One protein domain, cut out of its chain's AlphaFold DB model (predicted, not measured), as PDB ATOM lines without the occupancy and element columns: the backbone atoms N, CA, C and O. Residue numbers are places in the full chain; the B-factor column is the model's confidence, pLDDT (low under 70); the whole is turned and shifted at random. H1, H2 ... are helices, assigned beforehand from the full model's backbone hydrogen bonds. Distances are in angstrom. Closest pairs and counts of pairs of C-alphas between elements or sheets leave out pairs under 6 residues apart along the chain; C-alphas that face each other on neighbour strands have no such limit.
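What this domain is: This is residues 12 to 225 of the 225 residues of an uncharacterized protein of Candidatus Parcubacteria bacterium (UniProt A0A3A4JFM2). What shape does the backbone make? Five helical hairpins, H1 and H2, H4 and H5, H7 and H8, H9 and H10, and H12 and H13, follow one another in a closed ring round an open middle. H2, H5, H8, H10 and H13 line the inside, H1, H4, H7, H9 and H12 make the outside, and the ring closes where H13 packs on H2. What is it built of, and how large is it? The printed part has 214 residues with thirteen named helices, H1 to H13 in order along the chain, and no named strand; the short H3, H6 and H11 come between hairpins. It is all helix, and compact, with a radius of gyration of the C-alphas of 17.0 A and spans of 45 by 44 by 27 A.

Where its parts are: Where do the first elements lie? H1, residues 12 to 27, begins with C-alpha 12 at (-52.722, 40.023, 68.466) and is 22.7 A long from first to last C-alpha. H2 is residues 30 to 43, 19.6 A, and H3 residues 45 to 48, 4.9 A. What comes next? H4 is residues 55 to 70, 22.7 A, H5 residues 74 to 87, 19.7 A, and H6 residues 89 to 92, 4.8 A. H7, residues 99 to 114, is 22.5 A long and begins at (-28.316, 40.918, 31.374), and H8 is residues 118 to 131, 19.6 A. And the last ones? H9 is residues 143 to 159, 24.7 A, H10 residues 162 to 175, 19.7 A, and H11 residues 177 to 183, 10.1 A. H12 is residues 188 to 204, 24.5 A, and H13, residues 207 to 224, is 25.1 A long and ends with C-alpha 224 at (-60.064, 50.729, 43.539).

How they stand to each other: How do the helices of a hairpin stand? In hairpin H1 and H2 they touch, closest at the C-alphas of Tyr 24 and Phe 33, 5.3 A, at a shallow tilt of 23 degrees, opposite ways. The other four hairpins also touch at a shallow tilt, opposite ways, at 20 degrees in H4 and H5, 17 in H7 and H8, 19 in H9 and H10, and 23 in H12 and H13. Which helices touch from one hairpin to another? H2 touches H5 at a steep tilt of 50 degrees, the closest C-alphas being Ser 38 and His 83, 5.7 A, and H5 touches H8 at 47 degrees, steep, with Ser 82 and Ala 131 closest, 4.2 A. H8 touches H10 at a steep 40 degrees, with C-alphas His 126 and Thr 175 closest, 4.4 A, and H10 touches H13 at a steep 56 degrees, with Leu 170 and Arg 216 closest, 5.4 A. H13 touches H2, C-alphas Leu 43 and Ser 215 closest at 4.7 A, at a steep tilt of 37 degrees, only just more than shallow. What of the short helices? H3 is close to H2 but not clearly touching, with C-alphas Ala 41 and Tyr 48 closest, 5.3 A. H6 touches H5 only at the corner, C-alphas Lys 85 and Gly 92, 4.0 A, and H11 only just touches H10, only at the corner, with 3 pairs of C-alphas within 8 A, Ala 173 and Thr 180 closest, 5.5 A. Are the backbones regularly paired? Every O i to N i+4 pair is within hydrogen-bond range in H2, H4, H5, H7, H8, H9, H10, H11, H12 and H13, and 11 of 12 are in H1; H3 and H6 are too short for such a pair.

The domain as a whole: How far does it reach? The two C-alphas farthest apart are those of Glu 99 and Gln 203, 45.7 A. Is anything missing, and which links are long? The printed part has no cut, and the link from H8 to H9, 11 residues, is long. How sure is the model? The mean pLDDT of the printed part is 96.6, and no printed residue is under 70.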
ATOM      1  N   GLU A  12     -52.849  41.466  68.253       96.81
ATOM      2  CA  GLU A  12     -52.722  40.023  68.466       96.81
ATOM      3  C   GLU A  12     -52.537  39.257  67.148       96.81
ATOM      4  O   GLU A  12     -51.664  38.393  67.061       96.81
ATOM      5  N   GLU A  13     -53.310  39.596  66.114       96.88
ATOM      6  CA  GLU A  13     -53.187  38.999  64.777       96.88
ATOM      7  C   GLU A  13     -51.841  39.340  64.133       96.88
ATOM      8  O   GLU A  13     -51.177  38.469  63.567       96.88
ATOM      9  N   TRP A  14     -51.393  40.592  64.271       97.50
ATOM     10  CA  TRP A  14     -50.069  41.006  63.817       97.50
ATOM     11  C   TRP A  14     -48.961  40.190  64.491       97.50
ATOM     12  O   TRP A  14     -48.107  39.623  63.810       97.50
ATOM     13  N   GLN A  15     -48.995  40.060  65.818       97.38
ATOM     14  CA  GLN A  15     -48.011  39.262  66.553       97.38
ATOM     15  C   GLN A  15     -48.057  37.777  66.167       97.38
ATOM     16  O   GLN A  15     -47.014  37.119  66.115       97.38
ATOM     17  N   ALA A  16     -49.237  37.241  65.854       96.88
ATOM     18  CA  ALA A  16     -49.375  35.873  65.377       96.88
ATOM     19  C   ALA A  16     -48.718  35.674  63.997       96.88
ATOM     20  O   ALA A  16     -47.950  34.726  63.820       96.88
ATOM     21  N   MET A  17     -48.918  36.615  63.067       97.00
ATOM     22  CA  MET A  17     -48.226  36.626  61.774       97.00
ATOM     23  C   MET A  17     -46.702  36.741  61.930       97.00
ATOM     24  O   MET A  17     -45.961  35.988  61.297       97.00
ATOM     25  N   VAL A  18     -46.210  37.625  62.805       96.56
ATOM     26  CA  VAL A  18     -44.765  37.775  63.074       96.56
ATOM     27  C   VAL A  18     -44.170  36.497  63.674       96.56
ATOM     28  O   VAL A  18     -43.062  36.088  63.320       96.56
ATOM     29  N   LYS A  19     -44.910  35.809  64.549       95.50
ATOM     30  CA  LYS A  19     -44.472  34.537  65.135       95.50
ATOM     31  C   LYS A  19     -44.261  33.450  64.075       95.50
ATOM     32  O   LYS A  19     -43.343  32.644  64.232       95.50
ATOM     33  N   GLU A  20     -45.053  33.425  63.003       94.06
ATOM     34  CA  GLU A  20     -44.847  32.473  61.903       94.06
ATOM     35  C   GLU A  20     -43.515  32.685  61.175       94.06
ATOM     36  O   GLU A  20     -42.830  31.701  60.900       94.06
ATOM     37  N   LEU A  21     -43.069  33.931  60.966       92.69
ATOM     38  CA  LEU A  21     -41.741  34.200  60.388       92.69
ATOM     39  C   LEU A  21     -40.619  33.548  61.194       92.69
ATOM     40  O   LEU A  21     -39.732  32.901  60.637       92.69
ATOM     41  N   SER A  22     -40.692  33.656  62.521       90.50
ATOM     42  CA  SER A  22     -39.718  33.012  63.405       90.50
ATOM     43  C   SER A  22     -39.726  31.486  63.267       90.50
ATOM     44  O   SER A  22     -38.682  30.851  63.404       90.50
ATOM     45  N   ASN A  23     -40.887  30.879  63.008       92.94
ATOM     46  CA  ASN A  23     -40.981  29.437  62.789       92.94
ATOM     47  C   ASN A  23     -40.349  29.034  61.450       92.94
ATOM     48  O   ASN A  23     -39.603  28.055  61.422       92.94
ATOM     49  N   TYR A  24     -40.577  29.801  60.377       94.94
ATOM     50  CA  TYR A  24     -39.957  29.539  59.075       94.94
ATOM     51  C   TYR A  24     -38.433  29.671  59.119       94.94
ATOM     52  O   TYR A  24     -37.748  28.763  58.655       94.94
ATOM     53  N   SER A  25     -37.893  30.726  59.745       92.19
ATOM     54  CA  SER A  25     -36.436  30.894  59.898       92.19
ATOM     55  C   SER A  25     -35.819  29.735  60.701       92.19
ATOM     56  O   SER A  25     -34.898  29.065  60.226       92.19
ATOM     57  N   ARG A  26     -36.392  29.366  61.862       92.44
ATOM     58  CA  ARG A  26     -35.906  28.213  62.656       92.44
ATOM     59  C   ARG A  26     -35.994  26.883  61.905       92.44
ATOM     60  O   ARG A  26     -35.105  26.046  62.049       92.44
ATOM     61  N   GLY A  27     -37.059  26.685  61.129       93.50
ATOM     62  CA  GLY A  27     -37.263  25.506  60.285       93.50
ATOM     63  C   GLY A  27     -36.452  25.518  58.987       93.50
ATOM     64  O   GLY A  27     -36.442  24.515  58.278       93.50
ATOM     65  N   ARG A  28     -35.747  26.618  58.685       93.44
ATOM     66  CA  ARG A  28     -35.020  26.849  57.424       93.44
ATOM     67  C   ARG A  28     -35.921  26.755  56.187       93.44
ATOM     68  O   ARG A  28     -35.486  26.336  55.115       93.44
ATOM     69  N   HIS A  29     -37.178  27.160  56.338       95.12
ATOM     70  CA  HIS A  29     -38.163  27.264  55.264       95.12
ATOM     71  C   HIS A  29     -38.062  28.647  54.611       95.12
ATOM     72  O   HIS A  29     -38.957  29.478  54.735       95.12
ATOM     73  N   TRP A  30     -36.930  28.923  53.958       95.12
ATOM     74  CA  TRP A  30     -36.620  30.253  53.417       95.12
ATOM     75  C   TRP A  30     -37.594  30.695  52.328       95.12
ATOM     76  O   TRP A  30     -37.951  31.874  52.277       95.12
ATOM     77  N   HIS A  31     -38.122  29.739  51.558       92.25
ATOM     78  CA  HIS A  31     -39.194  29.993  50.610       92.25
ATOM     79  C   HIS A  31     -40.401  30.641  51.300       92.25
ATOM     80  O   HIS A  31     -40.840  31.718  50.894       92.25
ATOM     81  N   ASP A  32     -40.916  29.999  52.342       94.62
ATOM     82  CA  ASP A  32     -42.101  30.456  53.062       94.62
ATOM     83  C   ASP A  32     -41.803  31.712  53.883       94.62
ATOM     84  O   ASP A  32     -42.632  32.617  53.939       94.62
ATOM     85  N   PHE A  33     -40.588  31.828  54.432       96.75
ATOM     86  CA  PHE A  33     -40.122  33.042  55.099       96.75
ATOM     87  C   PHE A  33     -40.187  34.248  54.160       96.75
ATOM     88  O   PHE A  33     -40.824  35.243  54.491       96.75
ATOM     89  N   ALA A  34     -39.564  34.160  52.979       96.06
ATOM     90  CA  ALA A  34     -39.510  35.264  52.024       96.06
ATOM     91  C   ALA A  34     -40.904  35.655  51.530       96.06
ATOM     92  O   ALA A  34     -41.216  36.838  51.391       96.06
ATOM     93  N   TRP A  35     -41.740  34.649  51.253       95.88
ATOM     94  CA  TRP A  35     -43.112  34.859  50.814       95.88
ATOM     95  C   TRP A  35     -43.969  35.500  51.907       95.88
ATOM     96  O   TRP A  35     -44.684  36.450  51.620       95.88
ATOM     97  N   HIS A  36     -43.887  35.038  53.154       97.38
ATOM     98  CA  HIS A  36     -44.674  35.591  54.257       97.38
ATOM     99  C   HIS A  36     -44.197  36.993  54.652       97.38
ATOM    100  O   HIS A  36     -45.004  37.907  54.818       97.38
ATOM    101  N   ALA A  37     -42.880  37.203  54.721       97.44
ATOM    102  CA  ALA A  37     -42.292  38.490  55.083       97.44
ATOM    103  C   ALA A  37     -42.680  39.577  54.074       97.44
ATOM    104  O   ALA A  37     -43.005  40.694  54.473       97.44
ATOM    105  N   SER A  38     -42.746  39.239  52.780       97.25
ATOM    106  CA  SER A  38     -43.138  40.197  51.744       97.25
ATOM    107  C   SER A  38     -44.598  40.623  51.895       97.25
ATOM    108  O   SER A  38     -44.917  41.795  51.689       97.25
ATOM    109  N   ARG A  39     -45.484  39.725  52.349       97.31
ATOM    110  CA  ARG A  39     -46.879  40.072  52.667       97.31
ATOM    111  C   ARG A  39     -46.977  41.000  53.861       97.31
ATOM    112  O   ARG A  39     -47.730  41.961  53.782       97.31
ATOM    113  N   LEU A  40     -46.195  40.782  54.917       97.81
ATOM    114  CA  LEU A  40     -46.170  41.708  56.055       97.81
ATOM    115  C   LEU A  40     -45.630  43.086  55.662       97.81
ATOM    116  O   LEU A  40     -46.208  44.093  56.068       97.81
ATOM    117  N   ALA A  41     -44.592  43.129  54.823       97.25
ATOM    118  CA  ALA A  41     -44.043  44.371  54.286       97.25
ATOM    119  C   ALA A  41     -45.065  45.147  53.441       97.25
ATOM    120  O   ALA A  41     -45.147  46.365  53.556       97.25
ATOM    121  N   MET A  42     -45.874  44.454  52.631       96.19
ATOM    122  CA  MET A  42     -46.985  45.055  51.877       96.19
ATOM    123  C   MET A  42     -48.136  45.506  52.784       96.19
ATOM    124  O   MET A  42     -48.783  46.516  52.527       96.19
ATOM    125  N   LEU A  43     -48.418  44.734  53.832       95.25
ATOM    126  CA  LEU A  43     -49.586  44.920  54.680       95.25
ATOM    127  C   LEU A  43     -49.441  46.103  55.630       95.25
ATOM    128  O   LEU A  43     -50.367  46.897  55.758       95.25
ATOM    129  N   ASP A  44     -48.294  46.244  56.287       95.62
ATOM    130  CA  ASP A  44     -47.985  47.385  57.148       95.62
ATOM    131  C   ASP A  44     -46.472  47.656  57.114       95.62
ATOM    132  O   ASP A  44     -45.725  47.113  57.935       95.62
ATOM    133  N   PRO A  45     -45.999  48.495  56.170       95.25
ATOM    134  CA  PRO A  45     -44.578  48.796  56.025       95.25
ATOM    135  C   PRO A  45     -43.946  49.365  57.304       95.25
ATOM    136  O   PRO A  45     -42.786  49.083  57.603       95.25
ATOM    137  N   GLU A  46     -44.693  50.153  58.084       95.62
ATOM    138  CA  GLU A  46     -44.178  50.810  59.290       95.62
ATOM    139  C   GLU A  46     -44.009  49.830  60.452       95.62
ATOM    140  O   GLU A  46     -43.010  49.889  61.176       95.62
ATOM    141  N   LYS A  47     -44.954  48.900  60.644       96.75
ATOM    142  CA  LYS A  47     -44.766  47.809  61.609       96.75
ATOM    143  C   LYS A  47     -43.709  46.821  61.131       96.75
ATOM    144  O   LYS A  47     -42.904  46.373  61.945       96.75
ATOM    145  N   TYR A  48     -43.679  46.512  59.836       97.19
ATOM    146  CA  TYR A  48     -42.717  45.581  59.259       97.19
ATOM    147  C   TYR A  48     -41.265  46.045  59.435       97.19
ATOM    148  O   TYR A  48     -40.425  45.233  59.799       97.19
ATOM    149  N   ARG A  49     -40.966  47.348  59.311       95.31
ATOM    150  CA  ARG A  49     -39.618  47.910  59.572       95.31
ATOM    151  C   ARG A  49     -39.058  47.617  60.969       95.31
ATOM    152  O   ARG A  49     -37.868  47.808  61.196       95.31
ATOM    153  N   LYS A  50     -39.903  47.207  61.920       95.62
ATOM    154  CA  LYS A  50     -39.496  46.822  63.281       95.62
ATOM    155  C   LYS A  50     -39.117  45.343  63.387       95.62
ATOM    156  O   LYS A  50     -38.662  44.920  64.446       95.62
ATOM    157  N   ILE A  51     -39.347  44.558  62.335       94.88
ATOM    158  CA  ILE A  51     -38.941  43.161  62.232       94.88
ATOM    159  C   ILE A  51     -37.503  43.142  61.718       94.88
ATOM    160  O   ILE A  51     -37.205  43.663  60.646       94.88
ATOM    161  N   GLU A  52     -36.608  42.548  62.497       92.75
ATOM    162  CA  GLU A  52     -35.204  42.407  62.128       92.75
ATOM    163  C   GLU A  52     -35.014  41.181  61.225       92.75
ATOM    164  O   GLU A  52     -35.384  40.068  61.600       92.75
ATOM    165  N   ILE A  53     -34.422  41.386  60.045       94.31
ATOM    166  CA  ILE A  53     -33.834  40.314  59.234       94.31
ATOM    167  C   ILE A  53     -32.345  40.299  59.550       94.31
ATOM    168  O   ILE A  53     -31.631  41.256  59.244       94.31
ATOM    169  N   THR A  54     -31.884  39.229  60.188       94.81
ATOM    170  CA  THR A  54     -30.482  39.122  60.592       94.81
ATOM    171  C   THR A  54     -29.581  38.824  59.391       94.81
ATOM    172  O   THR A  54     -30.048  38.362  58.348       94.81
ATOM    173  N   ASP A  55     -28.270  39.042  59.527       96.00
ATOM    174  CA  ASP A  55     -27.310  38.673  58.474       96.00
ATOM    175  C   ASP A  55     -27.389  37.180  58.101       96.00
ATOM    176  O   ASP A  55     -27.485  36.890  56.909       96.00
ATOM    177  N   PRO A  56     -27.477  36.230  59.058       95.62
ATOM    178  CA  PRO A  56     -27.709  34.824  58.728       95.62
ATOM    179  C   PRO A  56     -29.006  34.544  57.959       95.62
ATOM    180  O   PRO A  56     -29.006  33.678  57.083       95.62
ATOM    181  N   ASP A  57     -30.109  35.236  58.273       95.56
ATOM    182  CA  ASP A  57     -31.366  35.077  57.526       95.56
ATOM    183  C   ASP A  57     -31.189  35.572  56.085       95.56
ATOM    184  O   ASP A  57     -31.590  34.899  55.134       95.56
ATOM    185  N   TRP A  58     -30.543  36.730  55.917       96.94
ATOM    186  CA  TRP A  58     -30.261  37.304  54.606       96.94
ATOM    187  C   TRP A  58     -29.368  36.388  53.762       96.94
ATOM    188  O   TRP A  58     -29.713  36.083  52.621       96.94
ATOM    189  N   ASP A  59     -28.270  35.882  54.323       97.00
ATOM    190  CA  ASP A  59     -27.367  34.958  53.629       97.00
ATOM    191  C   ASP A  59     -28.096  33.686  53.174       97.00
ATOM    192  O   ASP A  59     -27.878  33.191  52.064       97.00
ATOM    193  N   ALA A  60     -29.008  33.168  53.999       96.81
ATOM    194  CA  ALA A  60     -29.786  31.986  53.659       96.81
ATOM    195  C   ALA A  60     -30.815  32.244  52.544       96.81
ATOM    196  O   ALA A  60     -31.020  31.384  51.682       96.81
ATOM    197  N   LEU A  61     -31.414  33.436  52.515       97.38
ATOM    198  CA  LEU A  61     -32.286  33.873  51.425       97.38
ATOM    199  C   LEU A  61     -31.526  34.011  50.098       97.38
ATOM    200  O   LEU A  61     -32.026  33.589  49.053       97.38
ATOM    201  N   ILE A  62     -30.305  34.554  50.135       97.69
ATOM    202  CA  ILE A  62     -29.430  34.640  48.957       97.69
ATOM    203  C   ILE A  62     -29.029  33.244  48.473       97.69
ATOM    204  O   ILE A  62     -29.109  32.969  47.277       97.69
ATOM    205  N   ALA A  63     -28.673  32.334  49.382       96.62
ATOM    206  CA  ALA A  63     -28.351  30.955  49.021       96.62
ATOM    207  C   ALA A  63     -29.538  30.229  48.358       96.62
ATOM    208  O   ALA A  63     -29.354  29.476  47.399       96.62
ATOM    209  N   GLU A  64     -30.768  30.468  48.825       95.44
ATOM    210  CA  GLU A  64     -31.967  29.920  48.185       95.44
ATOM    211  C   GLU A  64     -32.174  30.479  46.768       95.44
ATOM    212  O   GLU A  64     -32.490  29.713  45.854       95.44
ATOM    213  N   LEU A  65     -31.972  31.786  46.569       96.19
ATOM    214  CA  LEU A  65     -32.021  32.410  45.246       96.19
ATOM    215  C   LEU A  65     -31.006  31.764  44.287       96.19
ATOM    216  O   LEU A  65     -31.379  31.414  43.167       96.19
ATOM    217  N   SER A  66     -29.760  31.555  44.728       96.00
ATOM    218  CA  SER A  66     -28.726  30.882  43.929       96.00
ATOM    219  C   SER A  66     -29.134  29.462  43.537       96.00
ATOM    220  O   SER A  66     -28.998  29.093  42.374       96.00
ATOM    221  N   ARG A  67     -29.729  28.690  44.454       96.38
ATOM    222  CA  ARG A  67     -30.227  27.338  44.149       96.38
ATOM    223  C   ARG A  67     -31.270  27.341  43.027       96.38
ATOM    224  O   ARG A  67     -31.230  26.473  42.165       96.38
ATOM    225  N   PHE A  68     -32.203  28.295  43.025       96.12
ATOM    226  CA  PHE A  68     -33.199  28.386  41.950       96.12
ATOM    227  C   PHE A  68     -32.583  28.801  40.609       96.12
ATOM    228  O   PHE A  68     -33.057  28.350  39.570       96.12
ATOM    229  N   GLN A  69     -31.522  29.618  40.625       96.25
ATOM    230  CA  GLN A  69     -30.762  29.939  39.413       96.25
ATOM    231  C   GLN A  69     -30.045  28.700  38.859       96.25
ATOM    232  O   GLN A  69     -30.094  28.464  37.658       96.25
ATOM    233  N   GLU A  70     -29.442  27.876  39.721       97.06
ATOM    234  CA  GLU A  70     -28.780  26.622  39.323       97.06
ATOM    235  C   GLU A  70     -29.748  25.607  38.699       97.06
ATOM    236  O   GLU A  70     -29.364  24.861  37.801       97.06
ATOM    237  N   THR A  71     -31.000  25.568  39.166       97.62
ATOM    238  CA  THR A  71     -32.046  24.695  38.610       97.62
ATOM    239  C   THR A  71     -32.867  25.350  37.504       97.62
ATOM    240  O   THR A  71     -33.866  24.770  37.085       97.62
ATOM    241  N   GLU A  72     -32.493  26.555  37.071       97.50
ATOM    242  CA  GLU A  72     -33.184  27.317  36.025       97.50
ATOM    243  C   GLU A  72     -34.690  27.536  36.298       97.50
ATOM    244  O   GLU A  72     -35.507  27.647  35.384       97.50
ATOM    245  N   ASP A  73     -35.091  27.621  37.574       98.12
ATOM    246  CA  ASP A  73     -36.474  27.928  37.957       98.12
ATOM    247  C   ASP A  73     -36.695  29.445  37.936       98.12
ATOM    248  O   ASP A  73     -36.737  30.132  38.961       98.12
ATOM    249  N   TRP A  74     -36.807  29.981  36.723       98.38
ATOM    250  CA  TRP A  74     -36.852  31.421  36.475       98.38
ATOM    251  C   TRP A  74     -38.062  32.121  37.102       98.38
ATOM    252  O   TRP A  74     -37.966  33.294  37.471       98.38
ATOM    253  N   LEU A  75     -39.181  31.414  37.288       97.62
ATOM    254  CA  LEU A  75     -40.353  31.965  37.976       97.62
ATOM    255  C   LEU A  75     -40.056  32.180  39.463       97.62
ATOM    256  O   LEU A  75     -40.335  33.255  40.005       97.62
ATOM    257  N   SER A  76     -39.440  31.188  40.113       97.31
ATOM    258  CA  SER A  76     -39.012  31.304  41.509       97.31
ATOM    259  C   SER A  76     -37.910  32.348  41.683       97.31
ATOM    260  O   SER A  76     -37.965  33.127  42.638       97.31
ATOM    261  N   VAL A  77     -36.955  32.434  40.750       98.06
ATOM    262  CA  VAL A  77     -35.897  33.458  40.767       98.06
ATOM    263  C   VAL A  77     -36.489  34.868  40.719       98.06
ATOM    264  O   VAL A  77     -36.175  35.685  41.587       98.06
ATOM    265  N   GLY A  78     -37.387  35.149  39.767       97.50
ATOM    266  CA  GLY A  78     -38.049  36.453  39.658       97.50
ATOM    267  C   GLY A  78     -38.819  36.817  40.930       97.50
ATOM    268  O   GLY A  78     -38.661  37.915  41.467       97.50
ATOM    269  N   ALA A  79     -39.592  35.867  41.468       97.31
ATOM    270  CA  ALA A  79     -40.331  36.054  42.716       97.31
ATOM    271  C   ALA A  79     -39.406  36.387  43.895       97.31
ATOM    272  O   ALA A  79     -39.682  37.299  44.673       97.31
ATOM    273  N   ARG A  80     -38.295  35.654  44.042       96.62
ATOM    274  CA  ARG A  80     -37.341  35.844  45.143       96.62
ATOM    275  C   ARG A  80     -36.602  37.172  45.038       96.62
ATOM    276  O   ARG A  80     -36.493  37.854  46.051       96.62
ATOM    277  N   LEU A  81     -36.171  37.576  43.844       97.25
ATOM    278  CA  LEU A  81     -35.558  38.890  43.628       97.25
ATOM    279  C   LEU A  81     -36.498  40.031  44.024       97.25
ATOM    280  O   LEU A  81     -36.102  40.917  44.782       97.25
ATOM    281  N   SER A  82     -37.749  39.973  43.557       97.44
ATOM    282  CA  SER A  82     -38.784  40.953  43.896       97.44
ATOM    283  C   SER A  82     -39.025  41.023  45.403       97.44
ATOM    284  O   SER A  82     -38.996  42.102  45.995       97.44
ATOM    285  N   HIS A  83     -39.178  39.865  46.054       97.38
ATOM    286  CA  HIS A  83     -39.353  39.816  47.500       97.38
ATOM    287  C   HIS A  83     -38.149  40.413  48.228       97.38
ATOM    288  O   HIS A  83     -38.350  41.292  49.051       97.38
ATOM    289  N   LEU A  84     -36.914  40.013  47.913       97.31
ATOM    290  CA  LEU A  84     -35.720  40.506  48.610       97.31
ATOM    291  C   LEU A  84     -35.582  42.029  48.545       97.31
ATOM    292  O   LEU A  84     -35.253  42.653  49.553       97.31
ATOM    293  N   LYS A  85     -35.890  42.628  47.389       96.25
ATOM    294  CA  LYS A  85     -35.899  44.089  47.210       96.25
ATOM    295  C   LYS A  85     -36.977  44.792  48.027       96.25
ATOM    296  O   LYS A  85     -36.771  45.926  48.448       96.25
ATOM    297  N   LEU A  86     -38.092  44.117  48.288       96.19
ATOM    298  CA  LEU A  86     -39.138  44.608  49.178       96.19
ATOM    299  C   LEU A  86     -38.793  44.407  50.665       96.19
ATOM    300  O   LEU A  86     -39.092  45.285  51.472       96.19
ATOM    301  N   LEU A  87     -38.189  43.270  51.034       96.19
ATOM    302  CA  LEU A  87     -37.913  42.906  52.430       96.19
ATOM    303  C   LEU A  87     -36.890  43.835  53.085       96.19
ATOM    304  O   LEU A  87     -37.077  44.233  54.231       96.19
ATOM    305  N   ASP A  88     -35.811  44.152  52.375       95.69
ATOM    306  CA  ASP A  88     -34.779  45.084  52.822       95.69
ATOM    307  C   ASP A  88     -34.346  45.917  51.609       95.69
ATOM    308  O   ASP A  88     -33.484  45.485  50.841       95.69
ATOM    309  N   PRO A  89     -34.936  47.107  51.392       94.00
ATOM    310  CA  PRO A  89     -34.604  47.938  50.237       94.00
ATOM    311  C   PRO A  89     -33.128  48.339  50.181       94.00
ATOM    312  O   PRO A  89     -32.573  48.480  49.092       94.00
ATOM    313  N   ALA A  90     -32.467  48.495  51.335       94.81
ATOM    314  CA  ALA A  90     -31.061  48.869  51.379       94.81
ATOM    315  C   ALA A  90     -30.187  47.724  50.855       94.81
ATOM    316  O   ALA A  90     -29.424  47.929  49.911       94.81
ATOM    317  N   ARG A  91     -30.344  46.503  51.383       96.25
ATOM    318  CA  ARG A  91     -29.595  45.331  50.891       96.25
ATOM    319  C   ARG A  91     -30.044  44.904  49.493       96.25
ATOM    320  O   ARG A  91     -29.220  44.572  48.645       96.25
ATOM    321  N   GLY A  92     -31.343  44.964  49.224       95.19
ATOM    322  CA  GLY A  92     -31.953  44.633  47.941       95.19
ATOM    323  C   GLY A  92     -31.524  45.556  46.800       95.19
ATOM    324  O   GLY A  92     -31.418  45.107  45.657       95.19
ATOM    325  N   SER A  93     -31.207  46.826  47.083       93.00
ATOM    326  CA  SER A  93     -30.662  47.752  46.077       93.00
ATOM    327  C   SER A  93     -29.299  47.312  45.524       93.00
ATOM    328  O   SER A  93     -28.960  47.647  44.394       93.00
ATOM    329  N   ILE A  94     -28.551  46.504  46.284       94.94
ATOM    330  CA  ILE A  94     -27.238  45.967  45.898       94.94
ATOM    331  C   ILE A  94     -27.392  44.718  45.011       94.94
ATOM    332  O   ILE A  94     -26.466  44.348  44.291       94.94
ATOM    333  N   LEU A  95     -28.563  44.068  45.027       94.38
ATOM    334  CA  LEU A  95     -28.849  42.924  44.163       94.38
ATOM    335  C   LEU A  95     -28.997  43.401  42.716       94.38
ATOM    336  O   LEU A  95     -30.038  43.933  42.320       94.38
ATOM    337  N   VAL A  96     -27.935  43.214  41.940       93.12
ATOM    338  CA  VAL A  96     -27.913  43.467  40.498       93.12
ATOM    339  C   VAL A  96     -28.596  42.304  39.782       93.12
ATOM    340  O   VAL A  96     -28.390  41.150  40.157       93.12
ATOM    341  N   VAL A  97     -29.378  42.603  38.742       96.31
ATOM    342  CA  VAL A  97     -29.911  41.608  37.803       96.31
ATOM    343  C   VAL A  97     -29.087  41.687  36.512       96.31
ATOM    344  O   VAL A  97     -29.281  42.616  35.725       96.31
ATOM    345  N   PRO A  98     -28.120  40.773  36.299       97.19
ATOM    346  CA  PRO A  98     -27.307  40.755  35.086       97.19
ATOM    347  C   PRO A  98     -28.145  40.568  33.812       97.19
ATOM    348  O   PRO A  98     -29.283  40.101  33.864       97.19
ATOM    349  N   GLU A  99     -27.586  40.928  32.653       97.75
ATOM    350  CA  GLU A  99     -28.316  40.918  31.374       97.75
ATOM    351  C   GLU A  99     -28.808  39.528  30.952       97.75
ATOM    352  O   GLU A  99     -29.926  39.378  30.458       97.75
ATOM    353  N   ASP A 100     -27.983  38.509  31.161       97.94
ATOM    354  CA  ASP A 100     -28.309  37.109  30.899       97.94
ATOM    355  C   ASP A 100     -29.442  36.622  31.807       97.94
ATOM    356  O   ASP A 100     -30.403  36.018  31.323       97.94
ATOM    357  N   LEU A 101     -29.391  36.968  33.095       97.81
ATOM    358  CA  LEU A 101     -30.465  36.666  34.033       97.81
ATOM    359  C   LEU A 101     -31.767  37.382  33.649       97.81
ATOM    360  O   LEU A 101     -32.823  36.754  33.616       97.81
ATOM    361  N   TRP A 102     -31.713  38.673  33.313       98.31
ATOM    362  CA  TRP A 102     -32.900  39.401  32.859       98.31
ATOM    363  C   TRP A 102     -33.497  38.784  31.591       98.31
ATOM    364  O   TRP A 102     -34.710  38.611  31.492       98.31
ATOM    365  N   THR A 103     -32.649  38.384  30.644       98.38
ATOM    366  CA  THR A 103     -33.084  37.696  29.423       98.38
ATOM    367  C   THR A 103     -33.784  36.372  29.745       98.38
ATOM    368  O   THR A 103     -34.854  36.102  29.201       98.38
ATOM    369  N   ALA A 104     -33.247  35.561  30.665       98.50
ATOM    370  CA  ALA A 104     -33.885  34.313  31.097       98.50
ATOM    371  C   ALA A 104     -35.257  34.556  31.750       98.50
ATOM    372  O   ALA A 104     -36.235  33.864  31.460       98.50
ATOM    373  N   LEU A 105     -35.352  35.598  32.577       98.56
ATOM    374  CA  LEU A 105     -36.593  36.021  33.213       98.56
ATOM    375  C   LEU A 105     -37.657  36.482  32.197       98.56
ATOM    376  O   LEU A 105     -38.833  36.141  32.358       98.56
ATOM    377  N   LEU A 106     -37.257  37.205  31.144       98.56
ATOM    378  CA  LEU A 106     -38.141  37.596  30.039       98.56
ATOM    379  C   LEU A 106     -38.595  36.395  29.200       98.56
ATOM    380  O   LEU A 106     -39.769  36.316  28.840       98.56
ATOM    381  N   ASN A 107     -37.703  35.442  28.924       98.62
ATOM    382  CA  ASN A 107     -38.062  34.217  28.207       98.62
ATOM    383  C   ASN A 107     -39.115  33.412  28.981       98.62
ATOM    384  O   ASN A 107     -40.095  32.962  28.394       98.62
ATOM    385  N   ALA A 108     -38.979  33.314  30.307       98.69
ATOM    386  CA  ALA A 108     -39.979  32.661  31.151       98.69
ATOM    387  C   ALA A 108     -41.346  33.372  31.116       98.69
ATOM    388  O   ALA A 108     -42.384  32.709  31.128       98.69
ATOM    389  N   LEU A 109     -41.370  34.710  31.027       98.62
ATOM    390  CA  LEU A 109     -42.612  35.467  30.825       98.62
ATOM    391  C   LEU A 109     -43.270  35.110  29.484       98.62
ATOM    392  O   LEU A 109     -44.475  34.869  29.428       98.62
ATOM    393  N   ASP A 110     -42.482  35.054  28.411       98.62
ATOM    394  CA  ASP A 110     -42.975  34.717  27.074       98.62
ATOM    395  C   ASP A 110     -43.456  33.260  26.969       98.62
ATOM    396  O   ASP A 110     -44.459  32.970  26.317       98.62
ATOM    397  N   ASP A 111     -42.812  32.333  27.675       98.69
ATOM    398  CA  ASP A 111     -43.261  30.943  27.749       98.69
ATOM    399  C   ASP A 111     -44.595  30.799  28.492       98.69
ATOM    400  O   ASP A 111     -45.443  29.998  28.089       98.69
ATOM    401  N   LEU A 112     -44.831  31.594  29.542       98.75
ATOM    402  CA  LEU A 112     -46.137  31.654  30.206       98.75
ATOM    403  C   LEU A 112     -47.224  32.202  29.274       98.75
ATOM    404  O   LEU A 112     -48.327  31.654  29.256       98.75
ATOM    405  N   ARG A 113     -46.897  33.222  28.470       98.50
ATOM    406  CA  ARG A 113     -47.788  33.774  27.438       98.50
ATOM    407  C   ARG A 113     -48.171  32.707  26.410       98.50
ATOM    408  O   ARG A 113     -49.351  32.473  26.189       98.50
ATOM    409  N   LYS A 114     -47.194  32.000  25.831       98.50
ATOM    410  CA  LYS A 114     -47.422  30.930  24.831       98.50
ATOM    411  C   LYS A 114     -48.268  29.764  25.349       98.50
ATOM    412  O   LYS A 114     -48.841  29.024  24.555       98.50
ATOM    413  N   ARG A 115     -48.280  29.553  26.665       98.44
ATOM    414  CA  ARG A 115     -49.024  28.482  27.341       98.44
ATOM    415  C   ARG A 115     -50.398  28.924  27.842       98.44
ATOM    416  O   ARG A 115     -51.035  28.138  28.539       98.44
ATOM    417  N   ASP A 116     -50.811  30.162  27.563       98.19
ATOM    418  CA  ASP A 116     -52.039  30.765  28.090       98.19
ATOM    419  C   ASP A 116     -52.133  30.701  29.630       98.19
ATOM    420  O   ASP A 116     -53.213  30.639  30.219       98.19
ATOM    421  N   ALA A 117     -50.987  30.708  30.321       98.44
ATOM    422  CA  ALA A 117     -50.911  30.574  31.774       98.44
ATOM    423  C   ALA A 117     -51.097  31.937  32.465       98.44
ATOM    424  O   ALA A 117     -50.241  32.383  33.227       98.44
ATOM    425  N   TRP A 118     -52.209  32.619  32.184       98.69
ATOM    426  CA  TRP A 118     -52.393  34.055  32.436       98.69
ATOM    427  C   TRP A 118     -52.257  34.490  33.902       98.69
ATOM    428  O   TRP A 118     -51.669  35.538  34.173       98.69
ATOM    429  N   ALA A 119     -52.709  33.673  34.859       98.00
ATOM    430  CA  ALA A 119     -52.525  33.954  36.286       98.00
ATOM    431  C   ALA A 119     -51.039  33.937  36.695       98.00
ATOM    432  O   ALA A 119     -50.569  34.801  37.440       98.00
ATOM    433  N   LEU A 120     -50.271  32.973  36.173       98.50
ATOM    434  CA  LEU A 120     -48.826  32.902  36.385       98.50
ATOM    435  C   LEU A 120     -48.098  33.991  35.598       98.50
ATOM    436  O   LEU A 120     -47.152  34.567  36.122       98.50
ATOM    437  N   PHE A 121     -48.551  34.302  34.383       98.81
ATOM    438  CA  PHE A 121     -47.993  35.351  33.533       98.81
ATOM    439  C   PHE A 121     -48.004  36.704  34.245       98.81
ATOM    440  O   PHE A 121     -46.949  37.310  34.418       98.81
ATOM    441  N   ILE A 122     -49.165  37.154  34.736       98.56
ATOM    442  CA  ILE A 122     -49.248  38.445  35.435       98.56
ATOM    443  C   ILE A 122     -48.533  38.403  36.791       98.56
ATOM    444  O   ILE A 122     -47.918  39.382  37.219       98.56
ATOM    445  N   SER A 123     -48.535  37.241  37.459       98.19
ATOM    446  CA  SER A 123     -47.729  37.048  38.661       98.19
ATOM    447  C   SER A 123     -46.234  37.192  38.362       98.19
ATOM    448  O   SER A 123     -45.506  37.764  39.158       98.19
ATOM    449  N   HIS A 124     -45.749  36.692  37.234       98.62
ATOM    450  CA  HIS A 124     -44.345  36.829  36.876       98.62
ATOM    451  C   HIS A 124     -44.024  38.256  36.430       98.62
ATOM    452  O   HIS A 124     -43.023  38.809  36.868       98.62
ATOM    453  N   ALA A 125     -44.910  38.908  35.672       98.56
ATOM    454  CA  ALA A 125     -44.735  40.296  35.245       98.56
ATOM    455  C   ALA A 125     -44.523  41.261  36.428       98.56
ATOM    456  O   ALA A 125     -43.562  42.031  36.417       98.56
ATOM    457  N   HIS A 126     -45.339  41.186  37.488       97.62
ATOM    458  CA  HIS A 126     -45.111  42.042  38.662       97.62
ATOM    459  C   HIS A 126     -43.824  41.676  39.416       97.62
ATOM    460  O   HIS A 126     -43.173  42.555  39.982       97.62
ATOM    461  N   HIS A 127     -43.418  40.400  39.418       98.31
ATOM    462  CA  HIS A 127     -42.125  40.015  39.977       98.31
ATOM    463  C   HIS A 127     -40.968  40.630  39.182       98.31
ATOM    464  O   HIS A 127     -40.027  41.118  39.796       98.31
ATOM    465  N   LEU A 128     -41.047  40.689  37.849       98.50
ATOM    466  CA  LEU A 128     -40.042  41.383  37.037       98.50
ATOM    467  C   LEU A 128     -39.961  42.867  37.389       98.50
ATOM    468  O   LEU A 128     -38.863  43.378  37.586       98.50
ATOM    469  N   ARG A 129     -41.111  43.536  37.546       97.75
ATOM    470  CA  ARG A 129     -41.156  44.940  37.975       97.75
ATOM    471  C   ARG A 129     -40.518  45.154  39.346       97.75
ATOM    472  O   ARG A 129     -39.829  46.148  39.540       97.75
ATOM    473  N   GLY A 130     -40.733  44.242  40.292       96.81
ATOM    474  CA  GLY A 130     -40.100  44.313  41.612       96.81
ATOM    475  C   GLY A 130     -38.615  43.935  41.606       96.81
ATOM    476  O   GLY A 130     -37.849  44.453  42.416       96.81
ATOM    477  N   ALA A 131     -38.196  43.048  40.702       97.00
ATOM    478  CA  ALA A 131     -36.803  42.641  40.547       97.00
ATOM    479  C   ALA A 131     -35.953  43.746  39.901       97.00
ATOM    480  O   ALA A 131     -34.826  43.968  40.333       97.00
ATOM    481  N   ASP A 132     -36.479  44.447  38.897       96.81
ATOM    482  CA  ASP A 132     -35.798  45.570  38.256       96.81
ATOM    483  C   ASP A 132     -36.818  46.552  37.658       96.81
ATOM    484  O   ASP A 132     -37.284  46.404  36.526       96.81
ATOM    485  N   SER A 133     -37.193  47.560  38.446       95.25
ATOM    486  CA  SER A 133     -38.193  48.553  38.044       95.25
ATOM    487  C   SER A 133     -37.707  49.494  36.946       95.25
ATOM    488  O   SER A 133     -38.537  50.025  36.213       95.25
ATOM    489  N   ASP A 134     -36.394  49.709  36.834       94.69
ATOM    490  CA  ASP A 134     -35.809  50.631  35.856       94.69
ATOM    491  C   ASP A 134     -35.814  50.011  34.455       94.69
ATOM    492  O   ASP A 134     -36.009  50.705  33.453       94.69
ATOM    493  N   ARG A 135     -35.635  48.688  34.380       95.69
ATOM    494  CA  ARG A 135     -35.728  47.920  33.133       95.69
ATOM    495  C   ARG A 135     -37.146  47.496  32.779       95.69
ATOM    496  O   ARG A 135     -37.428  47.242  31.604       95.69
ATOM    497  N   PHE A 136     -38.030  47.362  33.766       97.25
ATOM    498  CA  PHE A 136     -39.413  46.986  33.513       97.25
ATOM    499  C   PHE A 136     -40.149  48.113  32.781       97.25
ATOM    500  O   PHE A 136     -40.378  49.189  33.329       97.25
ATOM    501  N   HIS A 137     -40.579  47.854  31.545       92.19
ATOM    502  CA  HIS A 137     -41.394  48.793  30.780       92.19
ATOM    503  C   HIS A 137     -42.836  48.275  30.641       92.19
ATOM    504  O   HIS A 137     -43.023  47.084  30.376       92.19
ATOM    505  N   PRO A 138     -43.869  49.141  30.717       82.31
ATOM    506  CA  PRO A 138     -45.270  48.717  30.591       82.31
ATOM    507  C   PRO A 138     -45.567  47.920  29.313       82.31
ATOM    508  O   PRO A 138     -46.368  46.996  29.330       82.31
ATOM    509  N   GLY A 139     -44.847  48.195  28.217       90.38
ATOM    510  CA  GLY A 139     -44.969  47.434  26.966       90.38
ATOM    511  C   GLY A 139     -44.581  45.946  27.037       90.38
ATOM    512  O   GLY A 139     -44.783  45.248  26.051       90.38
ATOM    513  N   LEU A 140     -44.023  45.450  28.154       96.06
ATOM    514  CA  LEU A 140     -43.794  44.012  28.372       96.06
ATOM    515  C   LEU A 140     -45.110  43.240  28.536       96.06
ATOM    516  O   LEU A 140     -45.153  42.040  28.260       96.06
ATOM    517  N   VAL A 141     -46.165  43.934  28.970       98.12
ATOM    518  CA  VAL A 141     -47.527  43.415  29.082       98.12
ATOM    519  C   VAL A 141     -48.401  44.183  28.101       98.12
ATOM    520  O   VAL A 141     -48.786  45.328  28.330       98.12
ATOM    521  N   THR A 142     -48.687  43.554  26.967       98.00
ATOM    522  CA  THR A 142     -49.398  44.192  25.856       98.00
ATOM    523  C   THR A 142     -50.881  44.426  26.162       98.00
ATOM    524  O   THR A 142     -51.419  44.009  27.196       98.00
ATOM    525  N   GLU A 143     -51.585  45.101  25.248       97.69
ATOM    526  CA  GLU A 143     -53.035  45.262  25.377       97.69
ATOM    527  C   GLU A 143     -53.783  43.918  25.342       97.69
ATOM    528  O   GLU A 143     -54.716  43.693  26.119       97.69
ATOM    529  N   GLU A 144     -53.315  43.011  24.484       98.31
ATOM    530  CA  GLU A 144     -53.840  41.657  24.334       98.31
ATOM    531  C   GLU A 144     -53.578  40.804  25.580       98.31
ATOM    532  O   GLU A 144     -54.523  40.221  26.114       98.31
ATOM    533  N   ASP A 145     -52.343  40.811  26.102       98.62
ATOM    534  CA  ASP A 145     -51.973  40.067  27.316       98.62
ATOM    535  C   ASP A 145     -52.916  40.407  28.478       98.62
ATOM    536  O   ASP A 145     -53.455  39.536  29.155       98.62
ATOM    537  N   TRP A 146     -53.166  41.695  28.688       98.50
ATOM    538  CA  TRP A 146     -54.027  42.171  29.767       98.50
ATOM    539  C   TRP A 146     -55.493  41.793  29.587       98.50
ATOM    540  O   TRP A 146     -56.172  41.479  30.559       98.50
ATOM    541  N   THR A 147     -55.984  41.798  28.345       98.50
ATOM    542  CA  THR A 147     -57.340  41.330  28.036       98.50
ATOM    543  C   THR A 147     -57.480  39.848  28.387       98.50
ATOM    544  O   THR A 147     -58.500  39.431  28.938       98.50
ATOM    545  N   SER A 148     -56.443  39.051  28.128       98.75
ATOM    546  CA  SER A 148     -56.407  37.640  28.515       98.75
ATOM    547  C   SER A 148     -56.294  37.442  30.031       98.75
ATOM    548  O   SER A 148     -56.969  36.571  30.577       98.75
ATOM    549  N   VAL A 149     -55.532  38.287  30.733       98.81
ATOM    550  CA  VAL A 149     -55.470  38.296  32.208       98.81
ATOM    551  C   VAL A 149     -56.829  38.639  32.825       98.81
ATOM    552  O   VAL A 149     -57.251  37.962  33.759       98.81
ATOM    553  N   LEU A 150     -57.549  39.627  32.285       98.75
ATOM    554  CA  LEU A 150     -58.913  39.956  32.718       98.75
ATOM    555  C   LEU A 150     -59.864  38.771  32.528       98.75
ATOM    556  O   LEU A 150     -60.614  38.436  33.439       98.75
ATOM    557  N   ARG A 151     -59.787  38.085  31.380       98.69
ATOM    558  CA  ARG A 151     -60.591  36.881  31.131       98.69
ATOM    559  C   ARG A 151     -60.272  35.762  32.122       98.69
ATOM    560  O   ARG A 151     -61.189  35.088  32.577       98.69
ATOM    561  N   ALA A 152     -58.996  35.561  32.452       98.62
ATOM    562  CA  ALA A 152     -58.594  34.583  33.457       98.62
ATOM    563  C   ALA A 152     -59.137  34.956  34.844       98.62
ATOM    564  O   ALA A 152     -59.707  34.105  35.510       98.62
ATOM    565  N   LEU A 153     -59.057  36.230  35.244       98.69
ATOM    566  CA  LEU A 153     -59.668  36.716  36.484       98.69
ATOM    567  C   LEU A 153     -61.182  36.455  36.521       98.69
ATOM    568  O   LEU A 153     -61.687  35.968  37.528       98.69
ATOM    569  N   ASP A 154     -61.903  36.741  35.435       98.50
ATOM    570  CA  ASP A 154     -63.342  36.470  35.346       98.50
ATOM    571  C   ASP A 154     -63.661  34.971  35.427       98.50
ATOM    572  O   ASP A 154     -64.673  34.593  36.020       98.50
ATOM    573  N   GLN A 155     -62.788  34.115  34.888       98.56
ATOM    574  CA  GLN A 155     -62.914  32.665  35.006       98.56
ATOM    575  C   GLN A 155     -62.751  32.201  36.462       98.56
ATOM    576  O   GLN A 155     -63.625  31.497  36.957       98.56
ATOM    577  N   GLU A 156     -61.726  32.665  37.186       98.56
ATOM    578  CA  GLU A 156     -61.542  32.319  38.610       98.56
ATOM    579  C   GLU A 156     -62.743  32.763  39.463       98.56
ATOM    580  O   GLU A 156     -63.207  32.038  40.344       98.56
ATOM    581  N   LYS A 157     -63.314  33.940  39.164       98.25
ATOM    582  CA  LYS A 157     -64.547  34.418  39.810       98.25
ATOM    583  C   LYS A 157     -65.739  33.505  39.523       98.25
ATOM    584  O   LYS A 157     -66.541  33.255  40.423       98.25
ATOM    585  N   ALA A 158     -65.877  33.030  38.285       98.19
ATOM    586  CA  ALA A 158     -66.947  32.118  37.890       98.19
ATOM    587  C   ALA A 158     -66.805  30.735  38.548       98.19
ATOM    588  O   ALA A 158     -67.812  30.149  38.946       98.19
ATOM    589  N   ASP A 159     -65.571  30.258  38.715       98.31
ATOM    590  CA  ASP A 159     -65.253  28.988  39.378       98.31
ATOM    591  C   ASP A 159     -65.318  29.087  40.914       98.31
ATOM    592  O   ASP A 159     -65.385  28.074  41.613       98.31
ATOM    593  N   GLY A 160     -65.362  30.311  41.448       98.00
ATOM    594  CA  GLY A 160     -65.428  30.587  42.879       98.00
ATOM    595  C   GLY A 160     -64.073  30.528  43.589       98.00
ATOM    596  O   GLY A 160     -64.048  30.476  44.822       98.00
ATOM    597  N   ASP A 161     -62.958  30.559  42.853       98.31
ATOM    598  CA  ASP A 161     -61.610  30.667  43.420       98.31
ATOM    599  C   ASP A 161     -61.270  32.135  43.724       98.31
ATOM    600  O   ASP A 161     -60.565  32.849  43.005       98.31
ATOM    601  N   TRP A 162     -61.818  32.613  44.840       98.25
ATOM    602  CA  TRP A 162     -61.652  33.998  45.280       98.25
ATOM    603  C   TRP A 162     -60.256  34.306  45.842       98.25
ATOM    604  O   TRP A 162     -59.886  35.481  45.912       98.25
ATOM    605  N   ASP A 163     -59.465  33.290  46.213       97.69
ATOM    606  CA  ASP A 163     -58.046  33.478  46.554       97.69
ATOM    607  C   ASP A 163     -57.249  33.810  45.290       97.69
ATOM    608  O   ASP A 163     -56.522  34.811  45.250       97.69
ATOM    609  N   MET A 164     -57.444  33.022  44.226       98.31
ATOM    610  CA  MET A 164     -56.780  33.246  42.948       98.31
ATOM    611  C   MET A 164     -57.241  34.549  42.290       98.31
ATOM    612  O   MET A 164     -56.396  35.321  41.834       98.31
ATOM    613  N   ALA A 165     -58.539  34.864  42.307       98.56
ATOM    614  CA  ALA A 165     -59.045  36.136  41.785       98.56
ATOM    615  C   ALA A 165     -58.395  37.348  42.485       98.56
ATOM    616  O   ALA A 165     -57.928  38.279  41.819       98.56
ATOM    617  N   ALA A 166     -58.279  37.316  43.821       98.25
ATOM    618  CA  ALA A 166     -57.590  38.356  44.588       98.25
ATOM    619  C   ALA A 166     -56.087  38.416  44.262       98.25
ATOM    620  O   ALA A 166     -55.504  39.499  44.163       98.25
ATOM    621  N   LYS A 167     -55.444  37.257  44.071       98.31
ATOM    622  CA  LYS A 167     -54.030  37.160  43.685       98.31
ATOM    623  C   LYS A 167     -53.772  37.761  42.302       98.31
ATOM    624  O   LYS A 167     -52.808  38.512  42.160       98.31
ATOM    625  N   ILE A 168     -54.615  37.462  41.310       98.75
ATOM    626  CA  ILE A 168     -54.527  38.041  39.962       98.75
ATOM    627  C   ILE A 168     -54.729  39.553  40.040       98.75
ATOM    628  O   ILE A 168     -53.893  40.295  39.530       98.75
ATOM    629  N   GLY A 169     -55.773  40.015  40.739       98.50
ATOM    630  CA  GLY A 169     -56.033  41.444  40.918       98.50
ATOM    631  C   GLY A 169     -54.840  42.183  41.527       98.50
ATOM    632  O   GLY A 169     -54.417  43.211  40.998       98.50
ATOM    633  N   LEU A 170     -54.246  41.647  42.602       98.44
ATOM    634  CA  LEU A 170     -53.050  42.241  43.204       98.44
ATOM    635  C   LEU A 170     -51.876  42.265  42.216       98.44
ATOM    636  O   LEU A 170     -51.186  43.274  42.111       98.44
ATOM    637  N   ALA A 171     -51.631  41.172  41.492       98.50
ATOM    638  CA  ALA A 171     -50.552  41.119  40.511       98.50
ATOM    639  C   ALA A 171     -50.749  42.154  39.392       98.50
ATOM    640  O   ALA A 171     -49.778  42.784  38.977       98.50
ATOM    641  N   MET A 172     -51.988  42.390  38.948       98.56
ATOM    642  CA  MET A 172     -52.313  43.477  38.018       98.56
ATOM    643  C   MET A 172     -51.955  44.840  38.620       98.56
ATOM    644  O   MET A 172     -51.180  45.576  38.011       98.56
ATOM    645  N   ALA A 173     -52.420  45.132  39.842       98.00
ATOM    646  CA  ALA A 173     -52.139  46.385  40.551       98.00
ATOM    647  C   ALA A 173     -50.632  46.650  40.706       98.00
ATOM    648  O   ALA A 173     -50.150  47.755  40.459       98.00
ATOM    649  N   LEU A 174     -49.872  45.612  41.066       97.12
ATOM    650  CA  LEU A 174     -48.422  45.686  41.220       97.12
ATOM    651  C   LEU A 174     -47.678  45.714  39.882       97.12
ATOM    652  O   LEU A 174     -46.531  46.142  39.859       97.12
ATOM    653  N   THR A 175     -48.288  45.299  38.771       97.88
ATOM    654  CA  THR A 175     -47.687  45.383  37.429       97.88
ATOM    655  C   THR A 175     -47.899  46.763  36.817       97.88
ATOM    656  O   THR A 175     -46.933  47.403  36.410       97.88
ATOM    657  N   ASP A 176     -49.147  47.232  36.788       97.31
ATOM    658  CA  ASP A 176     -49.548  48.515  36.214       97.31
ATOM    659  C   ASP A 176     -50.764  49.059  36.976       97.31
ATOM    660  O   ASP A 176     -51.908  48.637  36.787       97.31
ATOM    661  N   GLU A 177     -50.491  50.002  37.874       96.00
ATOM    662  CA  GLU A 177     -51.483  50.602  38.760       96.00
ATOM    663  C   GLU A 177     -52.557  51.371  37.975       96.00
ATOM    664  O   GLU A 177     -53.756  51.162  38.170       96.00
ATOM    665  N   PHE A 178     -52.118  52.223  37.044       95.75
ATOM    666  CA  PHE A 178     -52.988  53.094  36.257       95.75
ATOM    667  C   PHE A 178     -53.942  52.273  35.392       95.75
ATOM    668  O   PHE A 178     -55.158  52.497  35.372       95.75
ATOM    669  N   ARG A 179     -53.399  51.266  34.704       96.62
ATOM    670  CA  ARG A 179     -54.206  50.378  33.877       96.62
ATOM    671  C   ARG A 179     -55.196  49.590  34.727       96.62
ATOM    672  O   ARG A 179     -56.375  49.544  34.380       96.62
ATOM    673  N   THR A 180     -54.764  49.084  35.883       97.62
ATOM    674  CA  THR A 180     -55.633  48.370  36.832       97.62
ATOM    675  C   THR A 180     -56.810  49.225  37.294       97.62
ATOM    676  O   THR A 180     -57.946  48.763  37.203       97.62
ATOM    677  N   GLN A 181     -56.592  50.480  37.699       97.06
ATOM    678  CA  GLN A 181     -57.677  51.392  38.096       97.06
ATOM    679  C   GLN A 181     -58.726  51.585  36.994       97.06
ATOM    680  O   GLN A 181     -59.933  51.660  37.264       97.06
ATOM    681  N   SER A 182     -58.276  51.669  35.739       96.56
ATOM    682  CA  SER A 182     -59.163  51.902  34.600       96.56
ATOM    683  C   SER A 182     -59.942  50.655  34.166       96.56
ATOM    684  O   SER A 182     -61.100  50.788  33.767       96.56
ATOM    685  N   THR A 183     -59.368  49.452  34.288       97.12
ATOM    686  CA  THR A 183     -59.977  48.222  33.750       97.12
ATOM    687  C   THR A 183     -60.570  47.286  34.798       97.12
ATOM    688  O   THR A 183     -61.572  46.632  34.519       97.12
ATOM    689  N   LEU A 184     -59.968  47.178  35.986       96.75
ATOM    690  CA  LEU A 184     -60.397  46.219  37.004       96.75
ATOM    691  C   LEU A 184     -61.563  46.790  37.814       96.75
ATOM    692  O   LEU A 184     -61.511  47.920  38.312       96.75
ATOM    693  N   LYS A 185     -62.628  45.996  37.943       94.25
ATOM    694  CA  LYS A 185     -63.813  46.323  38.738       94.25
ATOM    695  C   LYS A 185     -64.241  45.095  39.533       94.25
ATOM    696  O   LYS A 185     -64.564  44.058  38.959       94.25
ATOM    697  N   PHE A 186     -64.276  45.243  40.852       95.75
ATOM    698  CA  PHE A 186     -64.898  44.283  41.753       95.75
ATOM    699  C   PHE A 186     -66.253  44.821  42.202       95.75
ATOM    700  O   PHE A 186     -66.374  45.975  42.615       95.75
ATOM    701  N   THR A 187     -67.278  43.986  42.081       95.75
ATOM    702  CA  THR A 187     -68.617  44.259  42.607       95.75
ATOM    703  C   THR A 187     -68.647  44.067  44.123       95.75
ATOM    704  O   THR A 187     -67.755  43.440  44.694       95.75
ATOM    705  N   ASP A 188     -69.703  44.538  44.792       94.75
ATOM    706  CA  ASP A 188     -69.905  44.265  46.224       94.75
ATOM    707  C   ASP A 188     -69.923  42.752  46.525       94.75
ATOM    708  O   ASP A 188     -69.432  42.317  47.566       94.75
ATOM    709  N   THR A 189     -70.451  41.931  45.609       96.00
ATOM    710  CA  THR A 189     -70.434  40.465  45.730       96.00
ATOM    711  C   THR A 189     -69.015  39.905  45.661       96.00
ATOM    712  O   THR A 189     -68.669  39.053  46.476       96.00
ATOM    713  N   ASP A 190     -68.188  40.405  44.742       97.19
ATOM    714  CA  ASP A 190     -66.799  39.957  44.605       97.19
ATOM    715  C   ASP A 190     -66.000  40.266  45.874       97.19
ATOM    716  O   ASP A 190     -65.322  39.391  46.414       97.19
ATOM    717  N   TRP A 191     -66.135  41.495  46.389       96.81
ATOM    718  CA  TRP A 191     -65.512  41.895  47.648       96.81
ATOM    719  C   TRP A 191     -65.934  40.979  48.791       96.81
ATOM    720  O   TRP A 191     -65.068  40.393  49.438       96.81
ATOM    721  N   ASN A 192     -67.241  40.789  48.996       95.81
ATOM    722  CA  ASN A 192     -67.761  39.912  50.048       95.81
ATOM    723  C   ASN A 192     -67.156  38.503  49.982       95.81
ATOM    724  O   ASN A 192     -66.754  37.961  51.008       95.81
ATOM    725  N   ASN A 193     -67.042  37.921  48.789       97.38
ATOM    726  CA  ASN A 193     -66.476  36.584  48.639       97.38
ATOM    727  C   ASN A 193     -64.973  36.539  48.954       97.38
ATOM    728  O   ASN A 193     -64.517  35.622  49.638       97.38
ATOM    729  N   MET A 194     -64.200  37.547  48.536       97.69
ATOM    730  CA  MET A 194     -62.782  37.633  48.902       97.69
ATOM    731  C   MET A 194     -62.580  37.857  50.413       97.69
ATOM    732  O   MET A 194     -61.602  37.356  50.973       97.69
ATOM    733  N   PHE A 195     -63.508  38.549  51.087       96.81
ATOM    734  CA  PHE A 195     -63.514  38.682  52.547       96.81
ATOM    735  C   PHE A 195     -63.857  37.381  53.264       96.81
ATOM    736  O   PHE A 195     -63.244  37.078  54.280       96.81
ATOM    737  N   VAL A 196     -64.765  36.565  52.727       96.31
ATOM    738  CA  VAL A 196     -65.034  35.228  53.282       96.31
ATOM    739  C   VAL A 196     -63.759  34.376  53.302       96.31
ATOM    740  O   VAL A 196     -63.512  33.679  54.288       96.31
ATOM    741  N   VAL A 197     -62.910  34.466  52.269       97.44
ATOM    742  CA  VAL A 197     -61.593  33.796  52.256       97.44
ATOM    743  C   VAL A 197     -60.691  34.319  53.379       97.44
ATOM    744  O   VAL A 197     -60.098  33.520  54.105       97.44
ATOM    745  N   LEU A 198     -60.625  35.644  53.565       97.12
ATOM    746  CA  LEU A 198     -59.848  36.270  54.640       97.12
ATOM    747  C   LEU A 198     -60.315  35.799  56.029       97.12
ATOM    748  O   LEU A 198     -59.503  35.334  56.829       97.12
ATOM    749  N   GLU A 199     -61.622  35.878  56.302       96.44
ATOM    750  CA  GLU A 199     -62.210  35.463  57.582       96.44
ATOM    751  C   GLU A 199     -62.000  33.976  57.855       96.44
ATOM    752  O   GLU A 199     -61.724  33.579  58.985       96.44
ATOM    753  N   SER A 200     -62.095  33.142  56.820       96.88
ATOM    754  CA  SER A 200     -61.848  31.708  56.936       96.88
ATOM    755  C   SER A 200     -60.412  31.419  57.384       96.88
ATOM    756  O   SER A 200     -60.203  30.616  58.297       96.88
ATOM    757  N   ALA A 201     -59.420  32.109  56.807       97.00
ATOM    758  CA  ALA A 201     -58.022  31.985  57.225       97.00
ATOM    759  C   ALA A 201     -57.806  32.488  58.664       97.00
ATOM    760  O   ALA A 201     -57.124  31.825  59.451       97.00
ATOM    761  N   ARG A 202     -58.446  33.610  59.029       96.19
ATOM    762  CA  ARG A 202     -58.421  34.175  60.388       96.19
ATOM    763  C   ARG A 202     -58.964  33.186  61.423       96.19
ATOM    764  O   ARG A 202     -58.301  32.911  62.419       96.19
ATOM    765  N   GLN A 203     -60.142  32.611  61.183       96.69
ATOM    766  CA  GLN A 203     -60.802  31.675  62.105       96.69
ATOM    767  C   GLN A 203     -60.015  30.374  62.301       96.69
ATOM    768  O   GLN A 203     -60.038  29.796  63.386       96.69
ATOM    769  N   GLN A 204     -59.308  29.923  61.264       97.00
ATOM    770  CA  GLN A 204     -58.449  28.738  61.322       97.00
ATOM    771  C   GLN A 204     -57.079  29.020  61.959       97.00
ATOM    772  O   GLN A 204     -56.345  28.082  62.267       97.00
ATOM    773  N   GLY A 205     -56.727  30.293  62.174       95.56
ATOM    774  CA  GLY A 205     -55.409  30.690  62.665       95.56
ATOM    775  C   GLY A 205     -54.287  30.400  61.666       95.56
ATOM    776  O   GLY A 205     -53.167  30.106  62.078       95.56
ATOM    777  N   TYR A 206     -54.589  30.433  60.365       95.94
ATOM    778  CA  TYR A 206     -53.610  30.255  59.293       95.94
ATOM    779  C   TYR A 206     -53.030  31.615  58.910       95.94
ATOM    780  O   TYR A 206     -53.544  32.291  58.014       95.94
ATOM    781  N   TRP A 207     -51.973  32.042  59.604       96.19
ATOM    782  CA  TRP A 207     -51.532  33.435  59.541       96.19
ATOM    783  C   TRP A 207     -50.783  33.783  58.254       96.19
ATOM    784  O   TRP A 207     -50.887  34.918  57.799       96.19
ATOM    785  N   GLY A 208     -50.119  32.822  57.610       94.50
ATOM    786  CA  GLY A 208     -49.537  32.983  56.275       94.50
ATOM    787  C   GLY A 208     -50.592  33.275  55.202       94.50
ATOM    788  O   GLY A 208     -50.562  34.346  54.589       94.50
ATOM    789  N   PRO A 209     -51.572  32.374  54.991       96.06
ATOM    790  CA  PRO A 209     -52.704  32.625  54.100       96.06
ATOM    791  C   PRO A 209     -53.486  33.897  54.452       96.06
ATOM    792  O   PRO A 209     -53.830  34.668  53.556       96.06
ATOM    793  N   PHE A 210     -53.707  34.165  55.744       97.44
ATOM    794  CA  PHE A 210     -54.352  35.398  56.194       97.44
ATOM    795  C   PHE A 210     -53.555  36.644  55.781       97.44
ATOM    796  O   PHE A 210     -54.126  37.540  55.169       97.44
ATOM    797  N   ALA A 211     -52.240  36.695  56.028       97.19
ATOM    798  CA  ALA A 211     -51.383  37.816  55.629       97.19
ATOM    799  C   ALA A 211     -51.400  38.042  54.110       97.19
ATOM    800  O   ALA A 211     -51.460  39.180  53.628       97.19
ATOM    801  N   ALA A 212     -51.368  36.952  53.340       97.06
ATOM    802  CA  ALA A 212     -51.446  37.012  51.890       97.06
ATOM    803  C   ALA A 212     -52.774  37.606  51.417       97.06
ATOM    804  O   ALA A 212     -52.765  38.535  50.611       97.06
ATOM    805  N   GLN A 213     -53.902  37.136  51.948       97.81
ATOM    806  CA  GLN A 213     -55.205  37.663  51.562       97.81
ATOM    807  C   GLN A 213     -55.427  39.095  52.065       97.81
ATOM    808  O   GLN A 213     -55.916  39.936  51.312       97.81
ATOM    809  N   ALA A 214     -54.992  39.413  53.286       97.62
ATOM    810  CA  ALA A 214     -55.103  40.751  53.861       97.62
ATOM    811  C   ALA A 214     -54.325  41.784  53.039       97.62
ATOM    812  O   ALA A 214     -54.854  42.849  52.727       97.62
ATOM    813  N   SER A 215     -53.088  41.468  52.639       97.19
ATOM    814  CA  SER A 215     -52.261  42.380  51.831       97.19
ATOM    815  C   SER A 215     -52.843  42.609  50.436       97.19
ATOM    816  O   SER A 215     -52.873  43.750  49.977       97.19
ATOM    817  N   ARG A 216     -53.380  41.563  49.789       97.38
ATOM    818  CA  ARG A 216     -54.109  41.692  48.515       97.38
ATOM    819  C   ARG A 216     -55.299  42.633  48.657       97.38
ATOM    820  O   ARG A 216     -55.407  43.593  47.901       97.38
ATOM    821  N   LEU A 217     -56.165  42.376  49.637       97.44
ATOM    822  CA  LEU A 217     -57.376  43.161  49.858       97.44
ATOM    823  C   LEU A 217     -57.062  44.612  50.213       97.44
ATOM    824  O   LEU A 217     -57.685  45.508  49.655       97.44
ATOM    825  N   LYS A 218     -56.074  44.851  51.080       96.31
ATOM    826  CA  LYS A 218     -55.655  46.204  51.456       96.31
ATOM    827  C   LYS A 218     -55.257  47.026  50.230       96.31
ATOM    828  O   LYS A 218     -55.834  48.084  50.004       96.31
ATOM    829  N   ILE A 219     -54.323  46.513  49.429       96.25
ATOM    830  CA  ILE A 219     -53.813  47.217  48.244       96.25
ATOM    831  C   ILE A 219     -54.932  47.433  47.223       96.25
ATOM    832  O   ILE A 219     -55.066  48.520  46.671       96.25
ATOM    833  N   LEU A 220     -55.762  46.416  46.979       97.00
ATOM    834  CA  LEU A 220     -56.851  46.533  46.013       97.00
ATOM    835  C   LEU A 220     -57.925  47.530  46.456       97.00
ATOM    836  O   LEU A 220     -58.460  48.237  45.609       97.00
ATOM    837  N   LEU A 221     -58.243  47.612  47.750       95.12
ATOM    838  CA  LEU A 221     -59.182  48.611  48.266       95.12
ATOM    839  C   LEU A 221     -58.609  50.019  48.143       95.12
ATOM    840  O   LEU A 221     -59.270  50.881  47.577       95.12
ATOM    841  N   GLU A 222     -57.374  50.236  48.600       93.56
ATOM    842  CA  GLU A 222     -56.692  51.533  48.465       93.56
ATOM    843  C   GLU A 222     -56.634  52.001  47.006       93.56
ATOM    844  O   GLU A 222     -56.699  53.199  46.735       93.56
ATOM    845  N   LEU A 223     -56.541  51.054  46.069       95.19
ATOM    846  CA  LEU A 223     -56.443  51.354  44.653       95.19
ATOM    847  C   LEU A 223     -57.788  51.599  43.958       95.19
ATOM    848  O   LEU A 223     -57.861  52.412  43.033       95.19
ATOM    849  N   LEU A 224     -58.824  50.838  44.319       94.25
ATOM    850  CA  LEU A 224     -60.064  50.729  43.539       94.25
ATOM    851  C   LEU A 224     -61.274  51.428  44.175       94.25
ATOM    852  O   LEU A 224     -62.323  51.481  43.523       94.25
ATOM    853  N   THR A 225     -61.160  51.934  45.406       86.62
ATOM    854  CA  THR A 225     -62.251  52.613  46.135       86.62
ATOM    855  C   THR A 225     -61.869  54.020  46.556       86.62
ATOM    856  O   THR A 225     -62.725  54.918  46.394       86.62
TER     857      THR A 225